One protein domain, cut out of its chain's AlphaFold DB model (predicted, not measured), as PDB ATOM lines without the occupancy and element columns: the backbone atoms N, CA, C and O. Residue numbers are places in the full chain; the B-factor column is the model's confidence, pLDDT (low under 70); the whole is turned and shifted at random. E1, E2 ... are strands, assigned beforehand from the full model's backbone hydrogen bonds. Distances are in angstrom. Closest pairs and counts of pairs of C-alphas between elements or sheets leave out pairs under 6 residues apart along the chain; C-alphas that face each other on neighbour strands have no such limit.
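Overview. This is residues 54 to 111 and 136 to 255 of the 675 residues of an uncharacterized protein of Elysia chlorotica (UniProt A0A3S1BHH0). Two antiparallel sheets, partly face to face with their strands nearly aligned, make a sandwich; the chain passes through the six-stranded sheet E3 to E8 first and then the five-stranded sheet E9 to E13. E9 to E13 cover mainly E5, E6 and E7, while the small hairpin E1 and E2 lies off to one side and residues 54 to 63 stick out free. The printed part has 178 residues, no named helix and 13 strands, E1 to E13 in chain order; the class is all strand. Each sheet's strands lie side by side in chain order. The whole is compact, with a radius of gyration of the C-alphas of 17.4 A and spans of 49 by 47 by 29 A.

Along the chain. Residues 54 to 82 hold no named element. E1 is residues 83 to 85, beginning at C-alpha 83 (41.025, -76.249, -35.107), and E2 is 91 to 93. E3, 98 to 108, is 30.6 A long; E4, 138 to 149, 36.2 A; E5, 155 to 168, 38.1 A; E6, 171 to 180, 29.9 A. E5 begins at C-alpha 155 (48.325, -76.036, -26.789) and bends by 56 degrees at residue 158. E7 is 183 to 188, E8 193 to 196, E9 200 to 205, E10 208 to 215, 21.7 A long, E11 220 to 225 and E12 231 to 235. E13, 251 to 254, ends at C-alpha 254 (68.956, -77.566, -35.161).

Arrangement. The sheet E3 to E8 is twisted, with edge strands E3 and E8. N 105 of E3 and O 141 of E4 are 2.9 A apart, within hydrogen-bond range. E4 to E8 form a meander, each strand the antiparallel neighbour of the one before; in the hairpin E5 and E6, N 162 and O 177 are 2.8 A apart. E8 and E9 meet only through their link. E9 to E13 form a second meander; in the hairpin E12 and E13, N 234 and O 252 are 2.9 A apart. The two sheets' strands stand at 14 degrees. Between the sheets, the closest C-alphas of E6 and E9 are those of Glu 173 and Val 205, 5.9 A apart; those of E5 and E12 are Met 160 and Phe 235, 7.3 A apart. E4 is apart from E9 to E13. In the hairpin E1 and E2, N 92 and O 84 are 2.9 A apart; E2 and E3 are apart.

Size, cuts and confidence. The C-alphas of His 88 and Lys 207, the two farthest apart, are 50.2 A apart. Residues 112 to 135 are not printed, between E3 and E4; C-alphas 111 and 136 are 11.6 A apart across this cut. Of the links printed whole, E12 to E13 is long, with 15 residues, and the others are tight. The mean pLDDT of the printed part is 76.3; it is under 70 at residues 54 to 95, 111 and 244 to 249.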
ATOM      1  N   SER A  54      51.201 -90.551 -47.555       44.38
ATOM      2  CA  SER A  54      52.251 -90.029 -48.447       44.38
ATOM      3  C   SER A  54      51.687 -89.290 -49.662       44.38
ATOM      4  O   SER A  54      50.832 -89.838 -50.360       44.38
ATOM      5  N   CYS A  55      52.203 -88.092 -49.953       44.78
ATOM      6  CA  CYS A  55      51.898 -87.344 -51.178       44.78
ATOM      7  C   CYS A  55      52.520 -88.007 -52.430       44.78
ATOM      8  O   CYS A  55      53.603 -88.591 -52.332       44.78
ATOM      9  N   PRO A  56      51.860 -87.943 -53.603       45.50
ATOM     10  CA  PRO A  56      52.376 -88.479 -54.859       45.50
ATOM     11  C   PRO A  56      53.411 -87.542 -55.502       45.50
ATOM     12  O   PRO A  56      53.331 -86.324 -55.378       45.50
ATOM     13  N   LEU A  57      54.347 -88.131 -56.253       44.47
ATOM     14  CA  LEU A  57      55.581 -87.495 -56.748       44.47
ATOM     15  C   LEU A  57      55.404 -86.165 -57.507       44.47
ATOM     16  O   LEU A  57      56.283 -85.317 -57.436       44.47
ATOM     17  N   GLY A  58      54.278 -85.945 -58.195       43.56
ATOM     18  CA  GLY A  58      54.053 -84.714 -58.967       43.56
ATOM     19  C   GLY A  58      53.892 -83.436 -58.132       43.56
ATOM     20  O   GLY A  58      53.992 -82.345 -58.684       43.56
ATOM     21  N   HIS A  59      53.628 -83.549 -56.826       46.56
ATOM     22  CA  HIS A  59      53.348 -82.411 -55.949       46.56
ATOM     23  C   HIS A  59      53.848 -82.716 -54.512       46.56
ATOM     24  O   HIS A  59      53.222 -83.509 -53.808       46.56
ATOM     25  N   PRO A  60      54.966 -82.117 -54.040       42.03
ATOM     26  CA  PRO A  60      55.576 -82.497 -52.756       42.03
ATOM     27  C   PRO A  60      55.281 -81.588 -51.541       42.03
ATOM     28  O   PRO A  60      55.557 -82.008 -50.421       42.03
ATOM     29  N   LEU A  61      54.746 -80.367 -51.708       42.91
ATOM     30  CA  LEU A  61      54.723 -79.335 -50.642       42.91
ATOM     31  C   LEU A  61      53.309 -78.813 -50.312       42.91
ATOM     32  O   LEU A  61      52.823 -77.853 -50.916       42.91
ATOM     33  N   GLY A  62      52.624 -79.456 -49.362       30.17
ATOM     34  CA  GLY A  62      51.314 -79.036 -48.841       30.17
ATOM     35  C   GLY A  62      51.413 -78.184 -47.579       30.17
ATOM     36  O   GLY A  62      52.152 -78.544 -46.674       30.17
ATOM     37  N   ASP A  63      50.652 -77.089 -47.523       36.12
ATOM     38  CA  ASP A  63      50.619 -76.141 -46.399       36.12
ATOM     39  C   ASP A  63      49.730 -76.647 -45.240       36.12
ATOM     40  O   ASP A  63      48.743 -77.349 -45.499       36.12
ATOM     41  N   PRO A  64      50.086 -76.353 -43.973       33.91
ATOM     42  CA  PRO A  64      49.634 -75.089 -43.384       33.91
ATOM     43  C   PRO A  64      50.732 -74.302 -42.633       33.91
ATOM     44  O   PRO A  64      51.267 -74.773 -41.628       33.91
ATOM     45  N   GLY A  65      50.980 -73.056 -43.047       31.34
ATOM     46  CA  GLY A  65      51.808 -72.084 -42.323       31.34
ATOM     47  C   GLY A  65      53.305 -72.050 -42.666       31.34
ATOM     48  O   GLY A  65      54.087 -71.575 -41.841       31.34
ATOM     49  N   PHE A  66      53.742 -72.517 -43.841       29.23
ATOM     50  CA  PHE A  66      55.170 -72.524 -44.198       29.23
ATOM     51  C   PHE A  66      55.660 -71.211 -44.833       29.23
ATOM     52  O   PHE A  66      55.265 -70.841 -45.937       29.23
ATOM     53  N   ALA A  67      56.628 -70.557 -44.183       28.59
ATOM     54  CA  ALA A  67      57.464 -69.519 -44.790       28.59
ATOM     55  C   ALA A  67      58.804 -70.125 -45.257       28.59
ATOM     56  O   ALA A  67      59.560 -70.673 -44.454       28.59
ATOM     57  N   CYS A  68      59.108 -70.046 -46.555       27.67
ATOM     58  CA  CYS A  68      60.288 -70.688 -47.142       27.67
ATOM     59  C   CYS A  68      61.581 -69.878 -46.916       27.67
ATOM     60  O   CYS A  68      61.755 -68.816 -47.510       27.67
ATOM     61  N   TYR A  69      62.530 -70.421 -46.147       33.41
ATOM     62  CA  TYR A  69      63.854 -69.825 -45.912       33.41
ATOM     63  C   TYR A  69      64.971 -70.543 -46.693       33.41
ATOM     64  O   TYR A  69      65.839 -71.193 -46.116       33.41
ATOM     65  N   SER A  70      64.989 -70.345 -48.017       38.34
ATOM     66  CA  SER A  70      65.965 -70.906 -48.983       38.34
ATOM     67  C   SER A  70      65.907 -72.441 -49.186       38.34
ATOM     68  O   SER A  70      65.240 -73.133 -48.419       38.34
ATOM     69  N   PRO A  71      66.561 -73.002 -50.230       35.50
ATOM     70  CA  PRO A  71      66.433 -74.427 -50.569       35.50
ATOM     71  C   PRO A  71      67.162 -75.415 -49.645       35.50
ATOM     72  O   PRO A  71      66.903 -76.611 -49.737       35.50
ATOM     73  N   GLU A  72      68.104 -74.962 -48.808       29.81
ATOM     74  CA  GLU A  72      69.115 -75.854 -48.203       29.81
ATOM     75  C   GLU A  72      69.034 -76.009 -46.676       29.81
ATOM     76  O   GLU A  72      69.709 -76.876 -46.116       29.81
ATOM     77  N   LYS A  73      68.240 -75.188 -45.972       29.44
ATOM     78  CA  LYS A  73      68.136 -75.211 -44.500       29.44
ATOM     79  C   LYS A  73      66.706 -74.937 -44.043       29.44
ATOM     80  O   LYS A  73      66.044 -74.050 -44.567       29.44
ATOM     81  N   SER A  74      66.249 -75.670 -43.033       30.45
ATOM     82  CA  SER A  74      64.921 -75.505 -42.438       30.45
ATOM     83  C   SER A  74      64.981 -75.583 -40.911       30.45
ATOM     84  O   SER A  74      65.736 -76.365 -40.336       30.45
ATOM     85  N   ALA A  75      64.167 -74.751 -40.265       27.03
ATOM     86  CA  ALA A  75      63.897 -74.758 -38.832       27.03
ATOM     87  C   ALA A  75      62.394 -74.505 -38.636       27.03
ATOM     88  O   ALA A  75      61.786 -73.772 -39.418       27.03
ATOM     89  N   CYS A  76      61.789 -75.134 -37.628       32.62
ATOM     90  CA  CYS A  76      60.333 -75.218 -37.495       32.62
ATOM     91  C   CYS A  76      59.826 -74.498 -36.241       32.62
ATOM     92  O   CYS A  76      60.376 -74.688 -35.158       32.62
ATOM     93  N   PHE A  77      58.716 -73.772 -36.375       28.02
ATOM     94  CA  PHE A  77      57.907 -73.257 -35.266       28.02
ATOM     95  C   PHE A  77      56.423 -73.475 -35.586       28.02
ATOM     96  O   PHE A  77      56.025 -73.360 -36.743       28.02
ATOM     97  N   ALA A  78      55.609 -73.779 -34.575       31.88
ATOM     98  CA  ALA A  78      54.168 -73.983 -34.720       31.88
ATOM     99  C   ALA A  78      53.426 -73.310 -33.556       31.88
ATOM    100  O   ALA A  78      53.774 -73.533 -32.399       31.88
ATOM    101  N   PHE A  79      52.404 -72.505 -33.863       32.25
ATOM    102  CA  PHE A  79      51.661 -71.717 -32.875       32.25
ATOM    103  C   PHE A  79      50.154 -72.037 -32.880       32.25
ATOM    104  O   PHE A  79      49.403 -71.576 -33.734       32.25
ATOM    105  N   GLY A  80      49.707 -72.758 -31.851       38.38
ATOM    106  CA  GLY A  80      48.529 -72.370 -31.064       38.38
ATOM    107  C   GLY A  80      47.093 -72.671 -31.529       38.38
ATOM    108  O   GLY A  80      46.219 -72.564 -30.672       38.38
ATOM    109  N   ASP A  81      46.787 -73.033 -32.783       36.97
ATOM    110  CA  ASP A  81      45.368 -73.164 -33.200       36.97
ATOM    111  C   ASP A  81      44.715 -74.533 -32.836       36.97
ATOM    112  O   ASP A  81      45.198 -75.576 -33.287       36.97
ATOM    113  N   PRO A  82      43.593 -74.568 -32.074       44.12
ATOM    114  CA  PRO A  82      42.819 -75.789 -31.776       44.12
ATOM    115  C   PRO A  82      42.184 -76.506 -32.966       44.12
ATOM    116  O   PRO A  82      41.774 -77.667 -32.834       44.12
ATOM    117  N   GLN A  83      41.951 -75.808 -34.073       40.81
ATOM    118  CA  GLN A  83      41.025 -76.249 -35.107       40.81
ATOM    119  C   GLN A  83      41.749 -76.367 -36.438       40.81
ATOM    120  O   GLN A  83      41.866 -75.393 -37.184       40.81
ATOM    121  N   ILE A  84      42.126 -77.605 -36.787       45.62
ATOM    122  CA  ILE A  84      42.445 -77.942 -38.174       45.62
ATOM    123  C   ILE A  84      41.171 -77.691 -38.976       45.62
ATOM    124  O   ILE A  84      40.237 -78.493 -38.997       45.62
ATOM    125  N   THR A  85      41.118 -76.524 -39.602       40.78
ATOM    126  CA  THR A  85      40.056 -76.168 -40.528       40.78
ATOM    127  C   THR A  85      40.389 -76.880 -41.829       40.78
ATOM    128  O   THR A  85      41.288 -76.469 -42.562       40.78
ATOM    129  N   GLY A  86      39.726 -78.015 -42.051       37.06
ATOM    130  CA  GLY A  86      39.882 -78.819 -43.252       37.06
ATOM    131  C   GLY A  86      39.411 -78.071 -44.498       37.06
ATOM    132  O   GLY A  86      38.867 -76.965 -44.434       37.06
ATOM    133  N   PHE A  87      39.650 -78.679 -45.654       36.62
ATOM    134  CA  PHE A  87      39.543 -78.025 -46.956       36.62
ATOM    135  C   PHE A  87      38.153 -77.443 -47.257       36.62
ATOM    136  O   PHE A  87      38.055 -76.439 -47.961       36.62
ATOM    137  N   HIS A  88      37.090 -78.015 -46.688       39.34
ATOM    138  CA  HIS A  88      35.717 -77.532 -46.852       39.34
ATOM    139  C   HIS A  88      35.274 -76.527 -45.768       39.34
ATOM    140  O   HIS A  88      34.083 -76.271 -45.608       39.34
ATOM    141  N   GLY A  89      36.213 -75.966 -44.995       42.09
ATOM    142  CA  GLY A  89      35.913 -75.154 -43.807       42.09
ATOM    143  C   GLY A  89      35.505 -75.994 -42.587       42.09
ATOM    144  O   GLY A  89      35.087 -75.455 -41.561       42.09
ATOM    145  N   GLU A  90      35.623 -77.318 -42.689       45.16
ATOM    146  CA  GLU A  90      35.243 -78.275 -41.655       45.16
ATOM    147  C   GLU A  90      36.207 -78.206 -40.458       45.16
ATOM    148  O   GLU A  90      37.393 -78.522 -40.547       45.16
ATOM    149  N   LYS A  91      35.705 -77.771 -39.302       48.91
ATOM    150  CA  LYS A  91      36.516 -77.605 -38.088       48.91
ATOM    151  C   LYS A  91      36.783 -78.956 -37.428       48.91
ATOM    152  O   LYS A  91      36.097 -79.353 -36.485       48.91
ATOM    153  N   SER A  92      37.802 -79.651 -37.928       48.78
ATOM    154  CA  SER A  92      38.309 -80.885 -37.339       48.78
ATOM    155  C   SER A  92      38.985 -80.563 -36.012       48.78
ATOM    156  O   SER A  92      40.074 -79.987 -35.964       48.78
ATOM    157  N   ARG A  93      38.332 -80.943 -34.910       53.94
ATOM    158  CA  ARG A  93      38.996 -81.007 -33.609       53.94
ATOM    159  C   ARG A  93      39.979 -82.164 -33.650       53.94
ATOM    160  O   ARG A  93      39.570 -83.304 -33.866       53.94
ATOM    161  N   ILE A  94      41.252 -81.884 -33.405       60.38
ATOM    162  CA  ILE A  94      42.199 -82.950 -33.092       60.38
ATOM    163  C   ILE A  94      41.751 -83.579 -31.759       60.38
ATOM    164  O   ILE A  94      41.335 -82.873 -30.838       60.38
ATOM    165  N   MET A  95      41.767 -84.907 -31.668       63.41
ATOM    166  CA  MET A  95      41.433 -85.634 -30.439       63.41
ATOM    167  C   MET A  95      42.676 -85.696 -29.548       63.41
ATOM    168  O   MET A  95      43.663 -86.308 -29.942       63.41
ATOM    169  N   PHE A  96      42.637 -85.068 -28.372       70.19
ATOM    170  CA  PHE A  96      43.780 -84.998 -27.454       70.19
ATOM    171  C   PHE A  96      43.709 -86.075 -26.352       70.19
ATOM    172  O   PHE A  96      42.605 -86.376 -25.892       70.19
ATOM    173  N   PRO A  97      44.850 -86.625 -25.886       79.62
ATOM    174  CA  PRO A  97      46.213 -86.366 -26.363       79.62
ATOM    175  C   PRO A  97      46.456 -86.957 -27.760       79.62
ATOM    176  O   PRO A  97      46.019 -88.067 -28.059       79.62
ATOM    177  N   CYS A  98      47.178 -86.223 -28.609       82.69
ATOM    178  CA  CYS A  98      47.550 -86.688 -29.947       82.69
ATOM    179  C   CYS A  98      49.066 -86.676 -30.127       82.69
ATOM    180  O   CYS A  98      49.747 -85.759 -29.669       82.69
ATOM    181  N   LYS A  99      49.585 -87.694 -30.817       89.75
ATOM    182  CA  LYS A  99      51.004 -87.834 -31.146       89.75
ATOM    183  C   LYS A  99      51.214 -87.515 -32.621       89.75
ATOM    184  O   LYS A  99      50.725 -88.239 -33.486       89.75
ATOM    185  N   ILE A 100      51.924 -86.426 -32.890       88.44
ATOM    186  CA  ILE A 100      52.159 -85.867 -34.225       88.44
ATOM    187  C   ILE A 100      53.653 -85.894 -34.556       88.44
ATOM    188  O   ILE A 100      54.476 -85.507 -33.734       88.44
ATOM    189  N   THR A 101      54.031 -86.334 -35.756       91.75
ATOM    190  CA  THR A 101      55.422 -86.209 -36.226       91.75
ATOM    191  C   THR A 101      55.688 -84.749 -36.584       91.75
ATOM    192  O   THR A 101      55.121 -84.250 -37.550       91.75
ATOM    193  N   VAL A 102      56.538 -84.068 -35.812       88.81
ATOM    194  CA  VAL A 102      56.876 -82.645 -36.011       88.81
ATOM    195  C   VAL A 102      58.090 -82.447 -36.917       88.81
ATOM    196  O   VAL A 102      58.210 -81.406 -37.557       88.81
ATOM    197  N   ALA A 103      58.975 -83.444 -37.012       89.62
ATOM    198  CA  ALA A 103      60.062 -83.460 -37.985       89.62
ATOM    199  C   ALA A 103      60.464 -84.889 -38.366       89.62
ATOM    200  O   ALA A 103      60.452 -85.803 -37.542       89.62
ATOM    201  N   GLN A 104      60.887 -85.067 -39.615       93.62
ATOM    202  CA  GLN A 104      61.578 -86.263 -40.085       93.62
ATOM    203  C   GLN A 104      62.677 -85.833 -41.058       93.62
ATOM    204  O   GLN A 104      62.392 -85.135 -42.029       93.62
ATOM    205  N   PHE A 105      63.916 -86.255 -40.816       90.00
ATOM    206  CA  PHE A 105      65.066 -85.906 -41.651       90.00
ATOM    207  C   PHE A 105      66.060 -87.067 -41.781       90.00
ATOM    208  O   PHE A 105      66.086 -87.989 -40.969       90.00
ATOM    209  N   ASP A 106      66.847 -87.041 -42.857       91.50
ATOM    210  CA  ASP A 106      67.806 -88.083 -43.238       91.50
ATOM    211  C   ASP A 106      69.149 -87.417 -43.583       91.50
ATOM    212  O   ASP A 106      69.393 -87.019 -44.728       91.50
ATOM    213  N   THR A 107      70.007 -87.212 -42.583       89.12
ATOM    214  CA  THR A 107      71.306 -86.546 -42.756       89.12
ATOM    215  C   THR A 107      72.385 -87.543 -43.194       89.12
ATOM    216  O   THR A 107      72.388 -88.697 -42.757       89.12
ATOM    217  N   PRO A 108      73.331 -87.153 -44.069       86.75
ATOM    218  CA  PRO A 108      74.548 -87.936 -44.251       86.75
ATOM    219  C   PRO A 108      75.320 -87.972 -42.928       86.75
ATOM    220  O   PRO A 108      75.391 -86.961 -42.226       86.75
ATOM    221  N   MET A 109      75.916 -89.114 -42.581       86.31
ATOM    222  CA  MET A 109      76.798 -89.150 -41.415       86.31
ATOM    223  C   MET A 109      78.024 -88.275 -41.673       86.31
ATOM    224  O   MET A 109      78.724 -88.473 -42.670       86.31
ATOM    225  N   GLN A 110      78.337 -87.369 -40.747       83.31
ATOM    226  CA  GLN A 110      79.613 -86.661 -40.761       83.31
ATOM    227  C   GLN A 110      80.708 -87.632 -40.314       83.31
ATOM    228  O   GLN A 110      80.972 -87.844 -39.130       83.31
ATOM    229  N   GLY A 111      81.292 -88.317 -41.297       66.81
ATOM    230  CA  GLY A 111      82.339 -89.296 -41.058       66.81
ATOM    231  C   GLY A 111      83.572 -88.640 -40.443       66.81
ATOM    232  O   GLY A 111      84.104 -87.689 -41.003       66.81
ATOM    233  N   PRO A 136      73.528 -96.619 -46.492       83.44
ATOM    234  CA  PRO A 136      74.700 -96.802 -45.642       83.44
ATOM    235  C   PRO A 136      75.489 -95.500 -45.454       83.44
ATOM    236  O   PRO A 136      75.834 -94.820 -46.420       83.44
ATOM    237  N   ASN A 137      75.823 -95.214 -44.194       87.81
ATOM    238  CA  ASN A 137      76.422 -93.973 -43.695       87.81
ATOM    239  C   ASN A 137      75.452 -92.771 -43.683       87.81
ATOM    240  O   ASN A 137      75.829 -91.654 -44.046       87.81
ATOM    241  N   ARG A 138      74.216 -92.984 -43.210       91.62
ATOM    242  CA  ARG A 138      73.233 -91.921 -42.924       91.62
ATOM    243  C   ARG A 138      72.607 -92.062 -41.536       91.62
ATOM    244  O   ARG A 138      72.528 -93.164 -40.987       91.62
ATOM    245  N   CYS A 139      72.141 -90.938 -40.996       93.50
ATOM    246  CA  CYS A 139      71.283 -90.893 -39.820       93.50
ATOM    247  C   CYS A 139      69.862 -90.492 -40.215       93.50
ATOM    248  O   CYS A 139      69.642 -89.388 -40.710       93.50
ATOM    249  N   TRP A 140      68.892 -91.351 -39.918       95.06
ATOM    250  CA  TRP A 140      67.475 -91.028 -40.041       95.06
ATOM    251  C   TRP A 140      66.903 -90.697 -38.665       95.06
ATOM    252  O   TRP A 140      66.981 -91.508 -37.739       95.06
ATOM    253  N   VAL A 141      66.340 -89.500 -38.530       94.69
ATOM    254  CA  VAL A 141      65.782 -88.986 -37.278       94.69
ATOM    255  C   VAL A 141      64.307 -88.666 -37.483       94.69
ATOM    256  O   VAL A 141      63.930 -87.999 -38.447       94.69
ATOM    257  N   VAL A 142      63.476 -89.135 -36.558       95.69
ATOM    258  CA  VAL A 142      62.051 -88.808 -36.467       95.69
ATOM    259  C   VAL A 142      61.801 -88.198 -35.100       95.69
ATOM    260  O   VAL A 142      62.101 -88.819 -34.080       95.69
ATOM    261  N   VAL A 143      61.231 -86.999 -35.091       95.06
ATOM    262  CA  VAL A 143      60.794 -86.294 -33.890       95.06
ATOM    263  C   VAL A 143      59.274 -86.224 -33.919       95.06
ATOM    264  O   VAL A 143      58.689 -85.663 -34.849       95.06
ATOM    265  N   ALA A 144      58.632 -86.787 -32.903       94.31
ATOM    266  CA  ALA A 144      57.200 -86.673 -32.680       94.31
ATOM    267  C   ALA A 144      56.916 -85.987 -31.341       94.31
ATOM    268  O   ALA A 144      57.646 -86.164 -30.372       94.31
ATOM    269  N   SER A 145      55.852 -85.197 -31.303       93.00
ATOM    270  CA  SER A 145      55.354 -84.487 -30.128       93.00
ATOM    271  C   SER A 145      54.010 -85.092 -29.732       93.00
ATOM    272  O   SER A 145      53.131 -85.254 -30.583       93.00
ATOM    273  N   THR A 146      53.843 -85.431 -28.456       92.31
ATOM    274  CA  THR A 146      52.524 -85.649 -27.864       92.31
ATOM    275  C   THR A 146      52.033 -84.307 -27.350       92.31
ATOM    276  O   THR A 146      52.622 -83.734 -26.433       92.31
ATOM    277  N   THR A 147      50.964 -83.784 -27.945       88.31
ATOM    278  CA  THR A 147      50.389 -82.497 -27.537       88.31
ATOM    279  C   THR A 147      49.158 -82.671 -26.657       88.31
ATOM    280  O   THR A 147      48.416 -83.656 -26.772       88.31
ATOM    281  N   ARG A 148      48.928 -81.684 -25.786       87.62
ATOM    282  CA  ARG A 148      47.732 -81.552 -24.945       87.62
ATOM    283  C   ARG A 148      47.174 -80.131 -24.975       87.62
ATOM    284  O   ARG A 148      47.806 -79.198 -25.466       87.62
ATOM    285  N   LEU A 149      45.961 -80.020 -24.440       83.44
ATOM    286  CA  LEU A 149      45.219 -78.791 -24.184       83.44
ATOM    287  C   LEU A 149      45.300 -78.472 -22.683       83.44
ATOM    288  O   LEU A 149      45.013 -79.353 -21.871       83.44
ATOM    289  N   SER A 150      45.666 -77.248 -22.303       80.94
ATOM    290  CA  SER A 150      45.609 -76.807 -20.900       80.94
ATOM    291  C   SER A 150      44.205 -76.365 -20.482       80.94
ATOM    292  O   SER A 150      43.325 -76.147 -21.315       80.94
ATOM    293  N   ALA A 151      44.003 -76.148 -19.178       78.06
ATOM    294  CA  ALA A 151      42.767 -75.564 -18.647       78.06
ATOM    295  C   ALA A 151      42.435 -74.182 -19.258       78.06
ATOM    296  O   ALA A 151      41.265 -73.828 -19.369       78.06
ATOM    297  N   GLY A 152      43.452 -73.431 -19.705       78.62
ATOM    298  CA  GLY A 152      43.301 -72.155 -20.417       78.62
ATOM    299  C   GLY A 152      42.959 -72.280 -21.908       78.62
ATOM    300  O   GLY A 152      42.885 -71.265 -22.596       78.62
ATOM    301  N   GLY A 153      42.778 -73.495 -22.435       78.75
ATOM    302  CA  GLY A 153      42.446 -73.719 -23.844       78.75
ATOM    303  C   GLY A 153      43.625 -73.580 -24.818       78.75
ATOM    304  O   GLY A 153      43.404 -73.487 -26.023       78.75
ATOM    305  N   GLN A 154      44.863 -73.564 -24.315       77.94
ATOM    306  CA  GLN A 154      46.088 -73.414 -25.110       77.94
ATOM    307  C   GLN A 154      46.797 -74.754 -25.337       77.94
ATOM    308  O   GLN A 154      46.653 -75.688 -24.544       77.94
ATOM    309  N   TYR A 155      47.594 -74.830 -26.406       78.56
ATOM    310  CA  TYR A 155      48.325 -76.036 -26.789       78.56
ATOM    311  C   TYR A 155      49.767 -76.046 -26.331       78.56
ATOM    312  O   TYR A 155      50.470 -75.042 -26.416       78.56
ATOM    313  N   TYR A 156      50.211 -77.235 -25.937       85.12
ATOM    314  CA  TYR A 156      51.585 -77.500 -25.547       85.12
ATOM    315  C   TYR A 156      52.034 -78.891 -25.973       85.12
ATOM    316  O   TYR A 156      51.213 -79.784 -26.188       85.12
ATOM    317  N   THR A 157      53.352 -79.072 -26.057       89.19
ATOM    318  CA  THR A 157      53.961 -80.407 -26.075       89.19
ATOM    319  C   THR A 157      54.063 -80.898 -24.636       89.19
ATOM    320  O   THR A 157      54.765 -80.293 -23.828       89.19
ATOM    321  N   GLU A 158      53.356 -81.980 -24.320       90.88
ATOM    322  CA  GLU A 158      53.480 -82.695 -23.047       90.88
ATOM    323  C   GLU A 158      54.759 -83.538 -23.032       90.88
ATOM    324  O   GLU A 158      55.549 -83.456 -22.093       90.88
ATOM    325  N   SER A 159      54.974 -84.312 -24.098       94.25
ATOM    326  CA  SER A 159      56.134 -85.188 -24.243       94.25
ATOM    327  C   SER A 159      56.656 -85.227 -25.675       94.25
ATOM    328  O   SER A 159      55.922 -84.968 -26.632       94.25
ATOM    329  N   MET A 160      57.940 -85.541 -25.833       95.62
ATOM    330  CA  MET A 160      58.599 -85.644 -27.136       95.62
ATOM    331  C   MET A 160      59.279 -87.004 -27.310       95.62
ATOM    332  O   MET A 160      60.116 -87.412 -26.509       95.62
ATOM    333  N   ASP A 161      58.971 -87.668 -28.419       96.56
ATOM    334  CA  ASP A 161      59.619 -88.890 -28.876       96.56
ATOM    335  C   ASP A 161      60.644 -88.580 -29.968       96.56
ATOM    336  O   ASP A 161      60.283 -88.195 -31.082       96.56
ATOM    337  N   VAL A 162      61.919 -88.830 -29.688       96.62
ATOM    338  CA  VAL A 162      62.999 -88.791 -30.677       96.62
ATOM    339  C   VAL A 162      63.454 -90.211 -30.980       96.62
ATOM    340  O   VAL A 162      64.085 -90.876 -30.158       96.62
ATOM    341  N   LYS A 163      63.171 -90.679 -32.195       97.12
ATOM    342  CA  LYS A 163      63.782 -91.885 -32.753       97.12
ATOM    343  C   LYS A 163      64.959 -91.472 -33.624       97.12
ATOM    344  O   LYS A 163      64.763 -90.807 -34.637       97.12
ATOM    345  N   LEU A 164      66.153 -91.936 -33.283       96.25
ATOM    346  CA  LEU A 164      67.358 -91.744 -34.082       96.25
ATOM    347  C   LEU A 164      67.899 -93.110 -34.517       96.25
ATOM    348  O   LEU A 164      68.160 -93.987 -33.690       96.25
ATOM    349  N   VAL A 165      68.038 -93.297 -35.828       95.50
ATOM    350  CA  VAL A 165      68.562 -94.512 -36.461       95.50
ATOM    351  C   VAL A 165      69.859 -94.165 -37.173       95.50
ATOM    352  O   VAL A 165      69.860 -93.347 -38.089       95.50
ATOM    353  N   VAL A 166      70.953 -94.807 -36.777       94.06
ATOM    354  CA  VAL A 166      72.251 -94.691 -37.444       94.06
ATOM    355  C   VAL A 166      72.457 -95.935 -38.295       94.06
ATOM    356  O   VAL A 166      72.622 -97.020 -37.741       94.06
ATOM    357  N   ASN A 167      72.494 -95.791 -39.623       92.12
ATOM    358  CA  ASN A 167      72.980 -96.855 -40.501       92.12
ATOM    359  C   ASN A 167      74.420 -96.549 -40.910       92.12
ATOM    360  O   ASN A 167      74.671 -95.653 -41.717       92.12
ATOM    361  N   ARG A 168      75.378 -97.310 -40.372       89.81
ATOM    362  CA  ARG A 168      76.796 -97.224 -40.744       89.81
ATOM    363  C   ARG A 168      77.186 -98.507 -41.474       89.81
ATOM    364  O   ARG A 168      77.098 -99.600 -40.922       89.81
ATOM    365  N   ARG A 169      77.628 -98.377 -42.732       89.00
ATOM    366  CA  ARG A 169      78.037 -99.497 -43.611       89.00
ATOM    367  C   ARG A 169      77.003-100.637 -43.772       89.00
ATOM    368  O   ARG A 169      77.398-101.764 -44.048       89.00
ATOM    369  N   GLY A 170      75.706-100.361 -43.625       87.62
ATOM    370  CA  GLY A 170      74.628-101.352 -43.751       87.62
ATOM    371  C   GLY A 170      74.159-101.948 -42.419       87.62
ATOM    372  O   GLY A 170      73.159-102.657 -42.399       87.62
ATOM    373  N   ALA A 171      74.832-101.646 -41.304       89.06
ATOM    374  CA  ALA A 171      74.349-101.977 -39.968       89.06
ATOM    375  C   ALA A 171      73.544-100.794 -39.406       89.06
ATOM    376  O   ALA A 171      74.112 -99.735 -39.126       89.06
ATOM    377  N   ALA A 172      72.231-100.981 -39.250       91.44
ATOM    378  CA  ALA A 172      71.327-100.007 -38.649       91.44
ATOM    379  C   ALA A 172      71.135-100.275 -37.146       91.44
ATOM    380  O   ALA A 172      70.470-101.236 -36.756       91.44
ATOM    381  N   GLU A 173      71.666 -99.398 -36.296       94.25
ATOM    382  CA  GLU A 173      71.290 -99.333 -34.880       94.25
ATOM    383  C   GLU A 173      70.297 -98.188 -34.643       94.25
ATOM    384  O   GLU A 173      70.305 -97.182 -35.352       94.25
ATOM    385  N   SER A 174      69.444 -98.308 -33.620       94.62
ATOM    386  CA  SER A 174      68.542 -97.221 -33.226       94.62
ATOM    387  C   SER A 174      68.510 -96.980 -31.724       94.62
ATOM    388  O   SER A 174      68.600 -97.917 -30.924       94.62
ATOM    389  N   VAL A 175      68.337 -95.712 -31.361       96.12
ATOM    390  CA  VAL A 175      67.902 -95.276 -30.036       96.12
ATOM    391  C   VAL A 175      66.541 -94.601 -30.173       96.12
ATOM    392  O   VAL A 175      66.281 -93.856 -31.117       96.12
ATOM    393  N   TRP A 176      65.664 -94.895 -29.226       96.81
ATOM    394  CA  TRP A 176      64.418 -94.178 -29.009       96.81
ATOM    395  C   TRP A 176      64.562 -93.437 -27.689       96.81
ATOM    396  O   TRP A 176      64.992 -94.042 -26.707       96.81
ATOM    397  N   VAL A 177      64.229 -92.155 -27.663       96.50
ATOM    398  CA  VAL A 177      64.245 -91.308 -26.471       96.50
ATOM    399  C   VAL A 177      62.850 -90.717 -26.316       96.50
ATOM    400  O   VAL A 177      62.288 -90.215 -27.285       96.50
ATOM    401  N   HIS A 178      62.292 -90.805 -25.119       96.31
ATOM    402  CA  HIS A 178      60.999 -90.260 -24.739       96.31
ATOM    403  C   HIS A 178      61.234 -89.267 -23.599       96.31
ATOM    404  O   HIS A 178      61.734 -89.647 -22.537       96.31
ATOM    405  N   LEU A 179      60.946 -87.996 -23.863       94.25
ATOM    406  CA  LEU A 179      61.184 -86.867 -22.973       94.25
ATOM    407  C   LEU A 179      59.847 -86.392 -22.398       94.25
ATOM    408  O   LEU A 179      58.941 -86.083 -23.170       94.25
ATOM    409  N   GLU A 180      59.738 -86.276 -21.078       92.50
ATOM    410  CA  GLU A 180      58.547 -85.775 -20.377       92.50
ATOM    411  C   GLU A 180      58.931 -84.711 -19.331       92.50
ATOM    412  O   GLU A 180      60.107 -84.364 -19.157       92.50
ATOM    413  N   ALA A 181      57.939 -84.189 -18.602       85.75
ATOM    414  CA  ALA A 181      58.153 -83.312 -17.453       85.75
ATOM    415  C   ALA A 181      59.062 -83.982 -16.403       85.75
ATOM    416  O   ALA A 181      58.672 -84.941 -15.739       85.75
ATOM    417  N   GLY A 182      60.301 -83.491 -16.278       80.62
ATOM    418  CA  GLY A 182      61.305 -83.971 -15.319       80.62
ATOM    419  C   GLY A 182      61.892 -85.369 -15.572       80.62
ATOM    420  O   GLY A 182      62.755 -85.787 -14.806       80.62
ATOM    421  N   HIS A 183      61.475 -86.087 -16.622       88.88
ATOM    422  CA  HIS A 183      61.838 -87.494 -16.837       88.88
ATOM    423  C   HIS A 183      62.308 -87.766 -18.268       88.88
ATOM    424  O   HIS A 183      61.765 -87.221 -19.229       88.88
ATOM    425  N   VAL A 184      63.279 -88.675 -18.412       90.19
ATOM    426  CA  VAL A 184      63.679 -89.233 -19.709       90.19
ATOM    427  C   VAL A 184      63.751 -90.741 -19.647       90.19
ATOM    428  O   VAL A 184      64.517 -91.317 -18.875       90.19
ATOM    429  N   TYR A 185      63.031 -91.378 -20.558       93.12
ATOM    430  CA  TYR A 185      63.172 -92.795 -20.834       93.12
ATOM    431  C   TYR A 185      63.869 -92.966 -22.175       93.12
ATOM    432  O   TYR A 185      63.470 -92.353 -23.162       93.12
ATOM    433  N   TYR A 186      64.870 -93.833 -22.263       93.00
ATOM    434  CA  TYR A 186      65.451 -94.201 -23.550       93.00
ATOM    435  C   TYR A 186      65.533 -95.715 -23.717       93.00
ATOM    436  O   TYR A 186      65.569 -96.485 -22.757       93.00
ATOM    437  N   LYS A 187      65.539 -96.163 -24.969       93.50
ATOM    438  CA  LYS A 187      65.627 -97.572 -25.341       93.50
ATOM    439  C   LYS A 187      66.527 -97.721 -26.558       93.50
ATOM    440  O   LYS A 187      66.169 -97.319 -27.666       93.50
ATOM    441  N   LYS A 188      67.697 -98.326 -26.354       92.88
ATOM    442  CA  LYS A 188      68.553 -98.784 -27.452       92.88
ATOM    443  C   LYS A 188      67.981-100.081 -28.038       92.88
ATOM    444  O   LYS A 188      67.461-100.923 -27.306       92.88
ATOM    445  N   TRP A 189      68.076-100.258 -29.353       87.69
ATOM    446  CA  TRP A 189      67.682-101.500 -30.021       87.69
ATOM    447  C   TRP A 189      68.391-102.722 -29.414       87.69
ATOM    448  O   TRP A 189      69.607-102.712 -29.246       87.69
ATOM    449  N   GLY A 190      67.626-103.765 -29.082       86.06
ATOM    450  CA  GLY A 190      68.122-104.971 -28.403       86.06
ATOM    451  C   GLY A 190      68.231-104.875 -26.873       86.06
ATOM    452  O   GLY A 190      68.487-105.891 -26.237       86.06
ATOM    453  N   PHE A 191      67.995-103.704 -26.271       87.94
ATOM    454  CA  PHE A 191      68.102-103.481 -24.823       87.94
ATOM    455  C   PHE A 191      66.734-103.154 -24.184       87.94
ATOM    456  O   PHE A 191      65.796-102.744 -24.886       87.94
ATOM    457  N   PRO A 192      66.580-103.336 -22.856       88.44
ATOM    458  CA  PRO A 192      65.428-102.819 -22.121       88.44
ATOM    459  C   PRO A 192      65.356-101.283 -22.181       88.44
ATOM    460  O   PRO A 192      66.311-100.601 -22.552       88.44
ATOM    461  N   GLN A 193      64.194-100.746 -21.817       91.75
ATOM    462  CA  GLN A 193      64.006 -99.313 -21.604       91.75
ATOM    463  C   GLN A 193      64.647 -98.913 -20.270       91.75
ATOM    464  O   GLN A 193      64.481 -99.612 -19.271       91.75
ATOM    465  N   ILE A 194      65.377 -97.803 -20.269       89.25
ATOM    466  CA  ILE A 194      66.093 -97.254 -19.118       89.25
ATOM    467  C   ILE A 194      65.489 -95.880 -18.816       89.25
ATOM    468  O   ILE A 194      65.385 -95.041 -19.708       89.25
ATOM    469  N   LEU A 195      65.079 -95.663 -17.566       88.56
ATOM    470  CA  LEU A 195      64.812 -94.328 -17.027       88.56
ATOM    471  C   LEU A 195      66.160 -93.703 -16.662       88.56
ATOM    472  O   LEU A 195      66.866 -94.242 -15.808       88.56
ATOM    473  N   SER A 196      66.515 -92.590 -17.299       83.69
ATOM    474  CA  SER A 196      67.682 -91.816 -16.890       83.69
ATOM    475  C   SER A 196      67.317 -90.924 -15.706       83.69
ATOM    476  O   SER A 196      66.339 -90.180 -15.747       83.69
ATOM    477  N   THR A 197      68.119 -91.007 -14.648       80.81
ATOM    478  CA  THR A 197      68.038 -90.158 -13.448       80.81
ATOM    479  C   THR A 197      69.240 -89.214 -13.337       80.81
ATOM    480  O   THR A 197      69.513 -88.671 -12.267       80.81
ATOM    481  N   ARG A 198      70.004 -89.056 -14.425       84.50
ATOM    482  CA  ARG A 198      71.223 -88.241 -14.488       84.50
ATOM    483  C   ARG A 198      70.962 -86.972 -15.283       84.50
ATOM    484  O   ARG A 198      70.292 -87.016 -16.307       84.50
ATOM    485  N   ASP A 199      71.600 -85.877 -14.881       88.69
ATOM    486  CA  ASP A 199      71.553 -84.625 -15.642       88.69
ATOM    487  C   ASP A 199      72.155 -84.757 -17.046       88.69
ATOM    488  O   ASP A 199      71.784 -84.010 -17.940       88.69
ATOM    489  N   CYS A 200      73.090 -85.683 -17.273       92.69
ATOM    490  CA  CYS A 200      73.678 -85.947 -18.586       92.69
ATOM    491  C   CYS A 200      73.958 -87.445 -18.756       92.69
ATOM    492  O   CYS A 200      74.603 -88.066 -17.906       92.69
ATOM    493  N   GLU A 201      73.543 -88.013 -19.888       93.38
ATOM    494  CA  GLU A 201      73.840 -89.393 -20.270       93.38
ATOM    495  C   GLU A 201      74.184 -89.494 -21.764       93.38
ATOM    496  O   GLU A 201      73.497 -88.940 -22.617       93.38
ATOM    497  N   THR A 202      75.266 -90.203 -22.101       94.25
ATOM    498  CA  THR A 202      75.712 -90.380 -23.492       94.25
ATOM    499  C   THR A 202      75.515 -91.826 -23.937       94.25
ATOM    500  O   THR A 202      76.308 -92.713 -23.612       94.25
ATOM    501  N   VAL A 203      74.472 -92.060 -24.730       92.44
ATOM    502  CA  VAL A 203      74.144 -93.363 -25.315       92.44
ATOM    503  C   VAL A 203      74.936 -93.542 -26.613       92.44
ATOM    504  O   VAL A 203      74.885 -92.696 -27.502       92.44
ATOM    505  N   ARG A 204      75.673 -94.650 -26.764       91.19
ATOM    506  CA  ARG A 204      76.384 -94.965 -28.019       91.19
ATOM    507  C   ARG A 204      75.515 -95.795 -28.964       91.19
ATOM    508  O   ARG A 204      75.049 -96.875 -28.587       91.19
ATOM    509  N   VAL A 205      75.347 -95.309 -30.194       88.31
ATOM    510  CA  VAL A 205      74.605 -95.959 -31.290       88.31
ATOM    511  C   VAL A 205      75.608 -96.295 -32.403       88.31
ATOM    512  O   VAL A 205      76.211 -95.400 -33.001       88.31
ATOM    513  N   ASP A 206      75.878 -97.588 -32.596       86.06
ATOM    514  CA  ASP A 206      77.187 -98.126 -33.010       86.06
ATOM    515  C   ASP A 206      78.299 -97.468 -32.165       86.06
ATOM    516  O   ASP A 206      78.461 -97.776 -30.980       86.06
ATOM    517  N   LYS A 207      79.024 -96.507 -32.740       88.62
ATOM    518  CA  LYS A 207      80.112 -95.739 -32.116       88.62
ATOM    519  C   LYS A 207      79.799 -94.244 -32.074       88.62
ATOM    520  O   LYS A 207      80.586 -93.476 -31.532       88.62
ATOM    521  N   SER A 208      78.660 -93.851 -32.637       89.44
ATOM    522  CA  SER A 208      78.162 -92.479 -32.674       89.44
ATOM    523  C   SER A 208      77.673 -92.106 -31.270       89.44
ATOM    524  O   SER A 208      76.805 -92.810 -30.738       89.44
ATOM    525  N   PRO A 209      78.214 -91.059 -30.628       94.44
ATOM    526  CA  PRO A 209      77.695 -90.595 -29.351       94.44
ATOM    527  C   PRO A 209      76.376 -89.845 -29.575       94.44
ATOM    528  O   PRO A 209      76.306 -88.935 -30.397       94.44
ATOM    529  N   VAL A 210      75.343 -90.213 -28.822       95.25
ATOM    530  CA  VAL A 210      74.106 -89.439 -28.675       95.25
ATOM    531  C   VAL A 210      74.053 -88.985 -27.225       95.25
ATOM    532  O   VAL A 210      73.888 -89.806 -26.322       95.25
ATOM    533  N   SER A 211      74.258 -87.693 -26.989       95.81
ATOM    534  CA  SER A 211      74.183 -87.117 -25.647       95.81
ATOM    535  C   SER A 211      72.759 -86.668 -25.362       95.81
ATOM    536  O   SER A 211      72.136 -86.053 -26.221       95.81
ATOM    537  N   ILE A 212      72.252 -86.974 -24.174       95.50
ATOM    538  CA  ILE A 212      70.921 -86.603 -23.697       95.50
ATOM    539  C   ILE A 212      71.123 -85.895 -22.356       95.50
ATOM    540  O   ILE A 212      71.605 -86.505 -21.401       95.50
ATOM    541  N   CYS A 213      70.831 -84.597 -22.307       94.75
ATOM    542  CA  CYS A 213      71.223 -83.724 -21.200       94.75
ATOM    543  C   CYS A 213      70.056 -82.852 -20.716       94.75
ATOM    544  O   CYS A 213      69.288 -82.347 -21.529       94.75
ATOM    545  N   HIS A 214      69.963 -82.622 -19.410       92.56
ATOM    546  CA  HIS A 214      69.044 -81.697 -18.761       92.56
ATOM    547  C   HIS A 214      69.769 -80.395 -18.407       92.56
ATOM    548  O   HIS A 214      70.562 -80.320 -17.467       92.56
ATOM    549  N   ALA A 215      69.479 -79.329 -19.143       88.50
ATOM    550  CA  ALA A 215      69.885 -77.976 -18.802       88.50
ATOM    551  C   ALA A 215      68.989 -77.442 -17.667       88.50
ATOM    552  O   ALA A 215      68.048 -76.680 -17.913       88.50
ATOM    553  N   GLN A 216      69.300 -77.842 -16.425       83.31
ATOM    554  CA  GLN A 216      68.549 -77.508 -15.199       83.31
ATOM    555  C   GLN A 216      68.107 -76.034 -15.129       83.31
ATOM    556  O   GLN A 216      66.957 -75.755 -14.806       83.31
ATOM    557  N   ILE A 217      68.994 -75.101 -15.507       77.19
ATOM    558  CA  ILE A 217      68.780 -73.638 -15.490       77.19
ATOM    559  C   ILE A 217      67.530 -73.201 -16.288       77.19
ATOM    560  O   ILE A 217      66.995 -72.123 -16.044       77.19
ATOM    561  N   ARG A 218      67.062 -74.012 -17.246       79.69
ATOM    562  CA  ARG A 218      65.904 -73.709 -18.109       79.69
ATOM    563  C   ARG A 218      64.822 -74.796 -18.120       79.69
ATOM    564  O   ARG A 218      63.874 -74.670 -18.892       79.69
ATOM    565  N   GLY A 219      64.979 -75.873 -17.344       86.81
ATOM    566  CA  GLY A 219      64.114 -77.061 -17.436       86.81
ATOM    567  C   GLY A 219      64.098 -77.692 -18.837       86.81
ATOM    568  O   GLY A 219      63.063 -78.171 -19.292       86.81
ATOM    569  N   GLN A 220      65.215 -77.600 -19.569       91.81
ATOM    570  CA  GLN A 220      65.309 -77.993 -20.980       91.81
ATOM    571  C   GLN A 220      66.071 -79.307 -21.138       91.81
ATOM    572  O   GLN A 220      67.205 -79.430 -20.685       91.81
ATOM    573  N   TRP A 221      65.486 -80.263 -21.849       94.00
ATOM    574  CA  TRP A 221      66.185 -81.433 -22.367       94.00
ATOM    575  C   TRP A 221      66.867 -81.096 -23.695       94.00
ATOM    576  O   TRP A 221      66.300 -80.395 -24.531       94.00
ATOM    577  N   VAL A 222      68.076 -81.611 -23.906       94.44
ATOM    578  CA  VAL A 222      68.870 -81.438 -25.126       94.44
ATOM    579  C   VAL A 222      69.384 -82.802 -25.569       94.44
ATOM    580  O   VAL A 222      70.145 -83.444 -24.844       94.44
ATOM    581  N   ILE A 223      68.987 -83.244 -26.761       95.88
ATOM    582  CA  ILE A 223      69.549 -84.421 -27.431       95.88
ATOM    583  C   ILE A 223      70.516 -83.933 -28.510       95.88
ATOM    584  O   ILE A 223      70.074 -83.342 -29.491       95.88
ATOM    585  N   SER A 224      71.811 -84.203 -28.351       95.88
ATOM    586  CA  SER A 224      72.863 -83.842 -29.311       95.88
ATOM    587  C   SER A 224      73.456 -85.091 -29.968       95.88
ATOM    588  O   SER A 224      73.892 -86.026 -29.291       95.88
ATOM    589  N   ALA A 225      73.458 -85.113 -31.301       95.31
ATOM    590  CA  ALA A 225      73.931 -86.209 -32.143       95.31
ATOM    591  C   ALA A 225      74.914 -85.675 -33.215       95.31
ATOM    592  O   ALA A 225      74.522 -85.470 -34.370       95.31
ATOM    593  N   PRO A 226      76.193 -85.428 -32.856       93.31
ATOM    594  CA  PRO A 226      77.186 -84.796 -33.732       93.31
ATOM    595  C   PRO A 226      77.422 -85.551 -35.048       93.31
ATOM    596  O   PRO A 226      77.328 -84.951 -36.117       93.31
ATOM    597  N   ASP A 227      77.624 -86.873 -34.997       92.50
ATOM    598  CA  ASP A 227      77.806 -87.728 -36.185       92.50
ATOM    599  C   ASP A 227      76.627 -87.642 -37.176       92.50
ATOM    600  O   ASP A 227      76.803 -87.892 -38.368       92.50
ATOM    601  N   CYS A 228      75.432 -87.265 -36.709       92.44
ATOM    602  CA  CYS A 228      74.209 -87.143 -37.503       92.44
ATOM    603  C   CYS A 228      74.018 -85.737 -38.093       92.44
ATOM    604  O   CYS A 228      72.900 -85.219 -38.152       92.44
ATOM    605  N   GLY A 229      75.116 -85.111 -38.518       89.00
ATOM    606  CA  GLY A 229      75.109 -83.769 -39.092       89.00
ATOM    607  C   GLY A 229      74.902 -82.674 -38.052       89.00
ATOM    608  O   GLY A 229      74.133 -81.759 -38.317       89.00
ATOM    609  N   HIS A 230      75.518 -82.782 -36.869       91.06
ATOM    610  CA  HIS A 230      75.309 -81.857 -35.744       91.06
ATOM    611  C   HIS A 230      73.826 -81.562 -35.494       91.06
ATOM    612  O   HIS A 230      73.382 -80.414 -35.498       91.06
ATOM    613  N   THR A 231      73.060 -82.643 -35.340       91.88
ATOM    614  CA  THR A 231      71.651 -82.569 -34.962       91.88
ATOM    615  C   THR A 231      71.555 -82.290 -33.470       91.88
ATOM    616  O   THR A 231      72.034 -83.101 -32.676       91.88
ATOM    617  N   GLU A 232      70.899 -81.197 -33.091       94.25
ATOM    618  CA  GLU A 232      70.531 -80.904 -31.707       94.25
ATOM    619  C   GLU A 232      69.025 -80.660 -31.602       94.25
ATOM    620  O   GLU A 232      68.454 -79.849 -32.329       94.25
ATOM    621  N   ILE A 233      68.371 -81.391 -30.703       93.88
ATOM    622  CA  ILE A 233      66.936 -81.291 -30.438       93.88
ATOM    623  C   ILE A 233      66.779 -80.813 -29.000       93.88
ATOM    624  O   ILE A 233      67.133 -81.528 -28.063       93.88
ATOM    625  N   VAL A 234      66.256 -79.602 -28.838       93.12
ATOM    626  CA  VAL A 234      65.930 -79.009 -27.540       93.12
ATOM    627  C   VAL A 234      64.440 -79.203 -27.291       93.12
ATOM    628  O   VAL A 234      63.626 -78.879 -28.152       93.12
ATOM    629  N   PHE A 235      64.070 -79.687 -26.113       93.38
ATOM    630  CA  PHE A 235      62.687 -79.836 -25.670       93.38
ATOM    631  C   PHE A 235      62.514 -79.220 -24.283       93.38
ATOM    632  O   PHE A 235      63.366 -79.371 -23.411       93.38
ATOM    633  N   ARG A 236      61.394 -78.535 -24.078       91.12
ATOM    634  CA  ARG A 236      60.992 -77.936 -22.814       91.12
ATOM    635  C   ARG A 236      59.539 -78.347 -22.536       91.12
ATOM    636  O   ARG A 236      58.644 -77.843 -23.219       91.12
ATOM    637  N   PRO A 237      59.283 -79.264 -21.589       85.56
ATOM    638  CA  PRO A 237      57.918 -79.572 -21.174       85.56
ATOM    639  C   PRO A 237      57.280 -78.315 -20.567       85.56
ATOM    640  O   PRO A 237      57.957 -77.557 -19.872       85.56
ATOM    641  N   TRP A 238      55.991 -78.078 -20.830       84.19
ATOM    642  CA  TRP A 238      55.281 -76.966 -20.186       84.19
ATOM    643  C   TRP A 238      54.965 -77.322 -18.734       84.19
ATOM    644  O   TRP A 238      54.254 -78.295 -18.475       84.19
ATOM    645  N   ASP A 239      55.467 -76.524 -17.793       82.19
ATOM    646  CA  ASP A 239      55.046 -76.588 -16.398       82.19
ATOM    647  C   ASP A 239      53.696 -75.867 -16.241       82.19
ATOM    648  O   ASP A 239      53.627 -74.657 -16.021       82.19
ATOM    649  N   VAL A 240      52.611 -76.630 -16.387       74.31
ATOM    650  CA  VAL A 240      51.224 -76.134 -16.314       74.31
ATOM    651  C   VAL A 240      50.865 -75.596 -14.914       74.31
ATOM    652  O   VAL A 240      49.885 -74.866 -14.782       74.31
ATOM    653  N   GLU A 241      51.643 -75.915 -13.873       76.88
ATOM    654  CA  GLU A 241      51.441 -75.378 -12.519       76.88
ATOM    655  C   GLU A 241      52.112 -74.008 -12.330       76.88
ATOM    656  O   GLU A 241      51.625 -73.193 -11.545       76.88
ATOM    657  N   ARG A 242      53.214 -73.735 -13.046       77.12
ATOM    658  CA  ARG A 242      54.026 -72.513 -12.872       77.12
ATOM    659  C   ARG A 242      53.877 -71.475 -13.978       77.12
ATOM    660  O   ARG A 242      54.108 -70.295 -13.726       77.12
ATOM    661  N   GLU A 243      53.536 -71.881 -15.197       74.94
ATOM    662  CA  GLU A 243      53.637 -71.022 -16.379       74.94
ATOM    663  C   GLU A 243      52.267 -70.712 -16.987       74.94
ATOM    664  O   GLU A 243      51.687 -71.502 -17.727       74.94
ATOM    665  N   SER A 244      51.763 -69.508 -16.722       62.94
ATOM    666  CA  SER A 244      50.447 -69.044 -17.181       62.94
ATOM    667  C   SER A 244      50.375 -68.637 -18.661       62.94
ATOM    668  O   SER A 244      49.286 -68.321 -19.144       62.94
ATOM    669  N   GLN A 245      51.501 -68.617 -19.385       53.47
ATOM    670  CA  GLN A 245      51.586 -68.227 -20.798       53.47
ATOM    671  C   GLN A 245      52.562 -69.131 -21.582       53.47
ATOM    672  O   GLN A 245      53.583 -69.539 -21.026       53.47
ATOM    673  N   PRO A 246      52.289 -69.434 -22.868       54.62
ATOM    674  CA  PRO A 246      53.029 -70.425 -23.656       54.62
ATOM    675  C   PRO A 246      54.216 -69.834 -24.444       54.62
ATOM    676  O   PRO A 246      54.782 -70.509 -25.303       54.62
ATOM    677  N   ASP A 247      54.585 -68.576 -24.189       56.12
ATOM    678  CA  ASP A 247      55.513 -67.785 -25.014       56.12
ATOM    679  C   ASP A 247      56.955 -68.337 -25.046       56.12
ATOM    680  O   ASP A 247      57.736 -68.009 -25.944       56.12
ATOM    681  N   VAL A 248      57.322 -69.214 -24.104       61.09
ATOM    682  CA  VAL A 248      58.627 -69.891 -24.096       61.09
ATOM    683  C   VAL A 248      58.545 -71.219 -24.853       61.09
ATOM    684  O   VAL A 248      58.115 -72.243 -24.312       61.09
ATOM    685  N   VAL A 249      59.029 -71.173 -26.099       60.53
ATOM    686  CA  VAL A 249      59.161 -72.268 -27.082       60.53
ATOM    687  C   VAL A 249      59.336 -73.656 -26.443       60.53
ATOM    688  O   VAL A 249      60.338 -73.936 -25.782       60.53
ATOM    689  N   GLY A 250      58.366 -74.543 -26.696       79.25
ATOM    690  CA  GLY A 250      58.341 -75.909 -26.158       79.25
ATOM    691  C   GLY A 250      59.325 -76.886 -26.815       79.25
ATOM    692  O   GLY A 250      59.704 -77.871 -26.193       79.25
ATOM    693  N   PHE A 251      59.776 -76.642 -28.049       88.12
ATOM    694  CA  PHE A 251      60.890 -77.386 -28.648       88.12
ATOM    695  C   PHE A 251      61.568 -76.617 -29.788       88.12
ATOM    696  O   PHE A 251      60.948 -75.778 -30.438       88.12
ATOM    697  N   GLY A 252      62.829 -76.944 -30.059       88.44
ATOM    698  CA  GLY A 252      63.599 -76.457 -31.200       88.44
ATOM    699  C   GLY A 252      64.457 -77.575 -31.791       88.44
ATOM    700  O   GLY A 252      64.897 -78.472 -31.075       88.44
ATOM    701  N   ILE A 253      64.686 -77.535 -33.102       90.94
ATOM    702  CA  ILE A 253      65.501 -78.523 -33.819       90.94
ATOM    703  C   ILE A 253      66.530 -77.772 -34.660       90.94
ATOM    704  O   ILE A 253      66.171 -76.941 -35.495       90.94
ATOM    705  N   LEU A 254      67.803 -78.081 -34.434       87.12
ATOM    706  CA  LEU A 254      68.956 -77.566 -35.161       87.12
ATOM    707  C   LEU A 254      69.615 -78.736 -35.895       87.12
ATOM    708  O   LEU A 254      69.787 -79.810 -35.325       87.12
ATOM    709  N   THR A 255      69.976 -78.548 -37.163       85.88
ATOM    710  CA  THR A 255      70.713 -79.548 -37.954       85.88
ATOM    711  C   THR A 255      71.719 -78.859 -38.868       85.88
ATOM    712  O   THR A 255      71.573 -77.681 -39.199       85.88
TER     713      THR A 255